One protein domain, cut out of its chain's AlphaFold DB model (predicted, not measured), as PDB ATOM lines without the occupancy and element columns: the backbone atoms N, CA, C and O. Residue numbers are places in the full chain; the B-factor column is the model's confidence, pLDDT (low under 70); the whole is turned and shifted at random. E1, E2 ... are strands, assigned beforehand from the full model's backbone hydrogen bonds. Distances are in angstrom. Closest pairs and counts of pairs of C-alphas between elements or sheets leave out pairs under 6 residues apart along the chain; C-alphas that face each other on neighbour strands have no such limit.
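What this domain is: This is residues 75 to 119 of the 119 residues of an uncharacterized protein of Acyrthosiphon pisum (UniProt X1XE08). This part has little regular structure: a small body holds one short two-strand hairpin, E1 and E2, and loops, and from it a long tail sticks out, residues 107 to 119. The printed part has 45 residues, with no named helix and two antiparallel strands, E1 then E2; the class is all strand, with 7 residues in named elements. It is only just loose, close to extended, with a radius of gyration of the C-alphas of 13.8 A, and its flat outline spans 37 by 26 by 12 A.

Where its parts are: E1 is residues 77 to 80, 8.2 A long, from C-alpha 77 at (-41.664, 33.123, -9.510). E2 is residues 87 to 89, 7.2 A long, ending with C-alpha 89 at (-43.881, 34.719, -13.081).

How they stand to each other: E1 and E2 form a hairpin with a short link, their directions at 121 degrees. C-alphas 77 and 89 face each other at 4.5 A. N 88 and O 79 are within hydrogen-bond range at 2.7 A.

The domain as a whole: The C-alphas of Arg 91 and Gln 113 are the two farthest apart, 37.9 A. Residues 90 to 119 hold no named element. The printed part has no cut, and no printed residue is under 70 in pLDDT.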
ATOM      1  N   GLY A  75     -47.362  37.765  -7.543       87.06
ATOM      2  CA  GLY A  75     -47.200  36.335  -7.312       87.06
ATOM      3  C   GLY A  75     -45.743  35.886  -7.168       87.06
ATOM      4  O   GLY A  75     -44.793  36.648  -7.319       87.06
ATOM      5  N   ARG A  76     -45.545  34.592  -6.878       91.12
ATOM      6  CA  ARG A  76     -44.207  33.979  -6.782       91.12
ATOM      7  C   ARG A  76     -43.678  33.545  -8.151       91.12
ATOM      8  O   ARG A  76     -44.422  33.009  -8.980       91.12
ATOM      9  N   MET A  77     -42.365  33.666  -8.343       93.38
ATOM     10  CA  MET A  77     -41.664  33.123  -9.510       93.38
ATOM     11  C   MET A  77     -41.530  31.603  -9.363       93.38
ATOM     12  O   MET A  77     -40.642  31.096  -8.687       93.38
ATOM     13  N   THR A  78     -42.471  30.871  -9.951       94.69
ATOM     14  CA  THR A  78     -42.599  29.407  -9.807       94.69
ATOM     15  C   THR A  78     -42.386  28.659 -11.114       94.69
ATOM     16  O   THR A  78     -42.295  27.436 -11.125       94.69
ATOM     17  N   THR A  79     -42.335  29.377 -12.235       92.62
ATOM     18  CA  THR A  79     -42.170  28.772 -13.555       92.62
ATOM     19  C   THR A  79     -40.730  28.952 -14.007       92.62
ATOM     20  O   THR A  79     -40.160  30.016 -13.807       92.62
ATOM     21  N   ILE A  80     -40.146  27.942 -14.646       92.12
ATOM     22  CA  ILE A  80     -38.802  28.029 -15.225       92.12
ATOM     23  C   ILE A  80     -38.929  28.257 -16.735       92.12
ATOM     24  O   ILE A  80     -39.730  27.614 -17.419       92.12
ATOM     25  N   CYS A  81     -38.166  29.203 -17.274       90.75
ATOM     26  CA  CYS A  81     -38.059  29.414 -18.708       90.75
ATOM     27  C   CYS A  81     -37.330  28.243 -19.373       90.75
ATOM     28  O   CYS A  81     -36.209  27.913 -19.005       90.75
ATOM     29  N   ARG A  82     -37.923  27.680 -20.429       89.56
ATOM     30  CA  ARG A  82     -37.351  26.556 -21.188       89.56
ATOM     31  C   ARG A  82     -36.070  26.887 -21.957       89.56
ATOM     32  O   ARG A  82     -35.365  25.970 -22.351       89.56
ATOM     33  N   TYR A  83     -35.811  28.167 -22.221       89.44
ATOM     34  CA  TYR A  83     -34.679  28.594 -23.047       89.44
ATOM     35  C   TYR A  83     -33.463  29.005 -22.219       89.44
ATOM     36  O   TYR A  83     -32.344  28.651 -22.564       89.44
ATOM     37  N   CYS A  84     -33.675  29.767 -21.141       87.94
ATOM     38  CA  CYS A  84     -32.592  30.327 -20.328       87.94
ATOM     39  C   CYS A  84     -32.554  29.796 -18.890       87.94
ATOM     40  O   CYS A  84     -31.732  30.260 -18.107       87.94
ATOM     41  N   ASN A  85     -33.448  28.875 -18.513       88.25
ATOM     42  CA  ASN A  85     -33.591  28.342 -17.152       88.25
ATOM     43  C   ASN A  85     -33.827  29.395 -16.050       88.25
ATOM     44  O   ASN A  85     -33.791  29.066 -14.867       88.25
ATOM     45  N   ALA A  86     -34.130  30.642 -16.414       89.50
ATOM     46  CA  ALA A  86     -34.515  31.667 -15.456       89.50
ATOM     47  C   ALA A  86     -35.880  31.346 -14.831       89.50
ATOM     48  O   ALA A  86     -36.794  30.879 -15.522       89.50
ATOM     49  N   LEU A  87     -36.035  31.641 -13.541       92.50
ATOM     50  CA  LEU A  87     -37.349  31.692 -12.907       92.50
ATOM     51  C   LEU A  87     -38.160  32.848 -13.511       92.50
ATOM     52  O   LEU A  87     -37.606  33.889 -13.853       92.50
ATOM     53  N   LYS A  88     -39.470  32.659 -13.645       91.69
ATOM     54  CA  LYS A  88     -40.408  33.627 -14.220       91.69
ATOM     55  C   LYS A  88     -41.758  33.589 -13.509       91.69
ATOM     56  O   LYS A  88     -42.130  32.573 -12.899       91.69
ATOM     57  N   PHE A  89     -42.517  34.676 -13.609       91.50
ATOM     58  CA  PHE A  89     -43.881  34.719 -13.081       91.50
ATOM     59  C   PHE A  89     -44.838  33.914 -13.963       91.50
ATOM     60  O   PHE A  89     -44.675  33.806 -15.180       91.50
ATOM     61  N   LYS A  90     -45.900  33.372 -13.355       89.38
ATOM     62  CA  LYS A  90     -46.915  32.584 -14.076       89.38
ATOM     63  C   LYS A  90     -47.598  33.382 -15.196       89.38
ATOM     64  O   LYS A  90     -47.960  32.806 -16.217       89.38
ATOM     65  N   ARG A  91     -47.788  34.690 -14.992       87.44
ATOM     66  CA  ARG A  91     -48.437  35.620 -15.934       87.44
ATOM     67  C   ARG A  91     -47.443  36.518 -16.681       87.44
ATOM     68  O   ARG A  91     -47.856  37.493 -17.297       87.44
ATOM     69  N   GLU A  92     -46.149  36.214 -16.617       89.19
ATOM     70  CA  GLU A  92     -45.129  36.983 -17.328       89.19
ATOM     71  C   GLU A  92     -45.306  36.858 -18.843       89.19
ATOM     72  O   GLU A  92     -45.546  35.764 -19.368       89.19
ATOM     73  N   THR A  93     -45.157  37.975 -19.552       89.44
ATOM     74  CA  THR A  93     -45.195  37.994 -21.013       89.44
ATOM     75  C   THR A  93     -44.127  37.066 -21.585       89.44
ATOM     76  O   THR A  93     -42.969  37.057 -21.163       89.44
ATOM     77  N   VAL A  94     -44.520  36.271 -22.577       86.38
ATOM     78  CA  VAL A  94     -43.633  35.318 -23.242       86.38
ATOM     79  C   VAL A  94     -42.428  36.056 -23.831       86.38
ATOM     80  O   VAL A  94     -42.576  37.018 -24.580       86.38
ATOM     81  N   GLY A  95     -41.228  35.600 -23.477       86.31
ATOM     82  CA  GLY A  95     -39.980  36.160 -23.980       86.31
ATOM     83  C   GLY A  95     -39.429  37.347 -23.195       86.31
ATOM     84  O   GLY A  95     -38.349  37.800 -23.546       86.31
ATOM     85  N   LEU A  96     -40.065  37.806 -22.115       89.75
ATOM     86  CA  LEU A  96     -39.507  38.889 -21.292       89.75
ATOM     87  C   LEU A  96     -38.104  38.541 -20.748       89.75
ATOM     88  O   LEU A  96     -37.208  39.377 -20.753       89.75
ATOM     89  N   CYS A  97     -37.882  37.278 -20.379       88.56
ATOM     90  CA  CYS A  97     -36.614  36.826 -19.804       88.56
ATOM     91  C   CYS A  97     -35.487  36.530 -20.820       88.56
ATOM     92  O   CYS A  97     -34.329  36.450 -20.424       88.56
ATOM     93  N   CYS A  98     -35.785  36.275 -22.103       90.50
ATOM     94  CA  CYS A  98     -34.766  35.841 -23.089       90.50
ATOM     95  C   CYS A  98     -35.152  36.044 -24.566       90.50
ATOM     96  O   CYS A  98     -34.592  35.402 -25.456       90.50
ATOM     97  N   ALA A  99     -36.171  36.857 -24.840       91.50
ATOM     98  CA  ALA A  99     -36.779  37.039 -26.157       91.50
ATOM     99  C   ALA A  99     -37.083  35.710 -26.879       91.50
ATOM    100  O   ALA A  99     -36.801  35.555 -28.065       91.50
ATOM    101  N   ASN A 100     -37.650  34.738 -26.154       89.38
ATOM    102  CA  ASN A 100     -37.939  33.379 -26.639       89.38
ATOM    103  C   ASN A 100     -36.694  32.613 -27.104       89.38
ATOM    104  O   ASN A 100     -36.697  31.984 -28.157       89.38
ATOM    105  N   GLY A 101     -35.620  32.694 -26.319       88.81
ATOM    106  CA  GLY A 101     -34.360  32.008 -26.597       88.81
ATOM    107  C   GLY A 101     -33.471  32.712 -27.617       88.81
ATOM    108  O   GLY A 101     -32.422  32.180 -27.961       88.81
ATOM    109  N   LYS A 102     -33.852  33.909 -28.083       90.38
ATOM    110  CA  LYS A 102     -33.001  34.732 -28.956       90.38
ATOM    111  C   LYS A 102     -31.847  35.383 -28.197       90.38
ATOM    112  O   LYS A 102     -30.816  35.665 -28.794       90.38
ATOM    113  N   VAL A 103     -32.019  35.627 -26.898       87.31
ATOM    114  CA  VAL A 103     -30.945  36.108 -26.027       87.31
ATOM    115  C   VAL A 103     -30.287  34.904 -25.371       87.31
ATOM    116  O   VAL A 103     -30.910  34.203 -24.570       87.31
ATOM    117  N   LYS A 104     -29.018  34.679 -25.709       79.00
ATOM    118  CA  LYS A 104     -28.154  33.715 -25.036       79.00
ATOM    119  C   LYS A 104     -27.325  34.487 -24.016       79.00
ATOM    120  O   LYS A 104     -26.469  35.275 -24.398       79.00
ATOM    121  N   LEU A 105     -27.651  34.324 -22.736       74.88
ATOM    122  CA  LEU A 105     -26.852  34.898 -21.658       74.88
ATOM    123  C   LEU A 105     -25.637  34.004 -21.430       74.88
ATOM    124  O   LEU A 105     -25.778  32.780 -21.358       74.88
ATOM    125  N   ASP A 106     -24.467  34.618 -21.312       80.06
ATOM    126  CA  ASP A 106     -23.282  33.900 -20.865       80.06
ATOM    127  C   ASP A 106     -23.453  33.475 -19.399       80.06
ATOM    128  O   ASP A 106     -24.141  34.157 -18.625       80.06
ATOM    129  N   PRO A 107     -22.853  32.344 -18.987       78.94
ATOM    130  CA  PRO A 107     -22.840  31.951 -17.588       78.94
ATOM    131  C   PRO A 107     -22.261  33.070 -16.718       78.94
ATOM    132  O   PRO A 107     -21.249  33.678 -17.068       78.94
ATOM    133  N   LEU A 108     -22.883  33.316 -15.562       79.19
ATOM    134  CA  LEU A 108     -22.338  34.259 -14.590       79.19
ATOM    135  C   LEU A 108     -20.941  33.797 -14.170       79.19
ATOM    136  O   LEU A 108     -20.743  32.644 -13.782       79.19
ATOM    137  N   LEU A 109     -19.975  34.712 -14.240       85.75
ATOM    138  CA  LEU A 109     -18.633  34.456 -13.741       85.75
ATOM    139  C   LEU A 109     -18.691  34.197 -12.235       85.75
ATOM    140  O   LEU A 109     -19.439  34.851 -11.505       85.75
ATOM    141  N   THR A 110     -17.870  33.261 -11.761       85.38
ATOM    142  CA  THR A 110     -17.710  33.046 -10.321       85.38
ATOM    143  C   THR A 110     -17.301  34.354  -9.642       85.38
ATOM    144  O   THR A 110     -16.341  34.984 -10.096       85.38
ATOM    145  N   PRO A 111     -17.973  34.750  -8.547       88.88
ATOM    146  CA  PRO A 111     -17.648  35.988  -7.855       88.88
ATOM    147  C   PRO A 111     -16.193  35.969  -7.344       88.88
ATOM    148  O   PRO A 111     -15.704  34.909  -6.942       88.88
ATOM    149  N   PRO A 112     -15.470  37.104  -7.354       89.62
ATOM    150  CA  PRO A 112     -14.111  37.200  -6.820       89.62
ATOM    151  C   PRO A 112     -14.062  36.939  -5.302       89.62
ATOM    152  O   PRO A 112     -15.074  37.019  -4.603       89.62
ATOM    153  N   GLN A 113     -12.870  36.639  -4.775       86.19
ATOM    154  CA  GLN A 113     -12.695  36.173  -3.392       86.19
ATOM    155  C   GLN A 113     -13.201  37.076  -2.245       86.19
ATOM    156  O   GLN A 113     -13.553  36.484  -1.230       86.19
ATOM    157  N   PRO A 114     -13.360  38.413  -2.337       85.69
ATOM    158  CA  PRO A 114     -14.035  39.144  -1.257       85.69
ATOM    159  C   PRO A 114     -15.563  38.959  -1.247       85.69
ATOM    160  O   PRO A 114     -16.195  39.185  -0.224       85.69
ATOM    161  N   LEU A 115     -16.178  38.552  -2.365       87.44
ATOM    162  CA  LEU A 115     -17.631  38.345  -2.450       87.44
ATOM    163  C   LEU A 115     -18.043  36.916  -2.089       87.44
ATOM    164  O   LEU A 115     -19.154  36.702  -1.614       87.44
ATOM    165  N   LYS A 116     -17.151  35.936  -2.279       84.19
ATOM    166  CA  LYS A 116     -17.414  34.533  -1.912       84.19
ATOM    167  C   LYS A 116     -17.632  34.329  -0.413       84.19
ATOM    168  O   LYS A 116     -18.245  33.346  -0.040       84.19
ATOM    169  N   THR A 117     -17.130  35.231   0.425       87.12
ATOM    170  CA  THR A 117     -17.258  35.160   1.887       87.12
ATOM    171  C   THR A 117     -18.570  35.741   2.419       87.12
ATOM    172  O   THR A 117     -18.798  35.689   3.622       87.12
ATOM    173  N   LEU A 118     -19.404  36.338   1.558       83.69
ATOM    174  CA  LEU A 118     -20.681  36.956   1.940       83.69
ATOM    175  C   LEU A 118     -21.883  35.999   1.846       83.69
ATOM    176  O   LEU A 118     -22.990  36.400   2.205       83.69
ATOM    177  N   PHE A 119     -21.677  34.779   1.343       71.31
ATOM    178  CA  PHE A 119     -22.710  33.771   1.097       71.31
ATOM    179  C   PHE A 119     -22.399  32.470   1.832       71.31
ATOM    180  O   PHE A 119     -21.200  32.118   1.911       71.31
TER     181      PHE A 119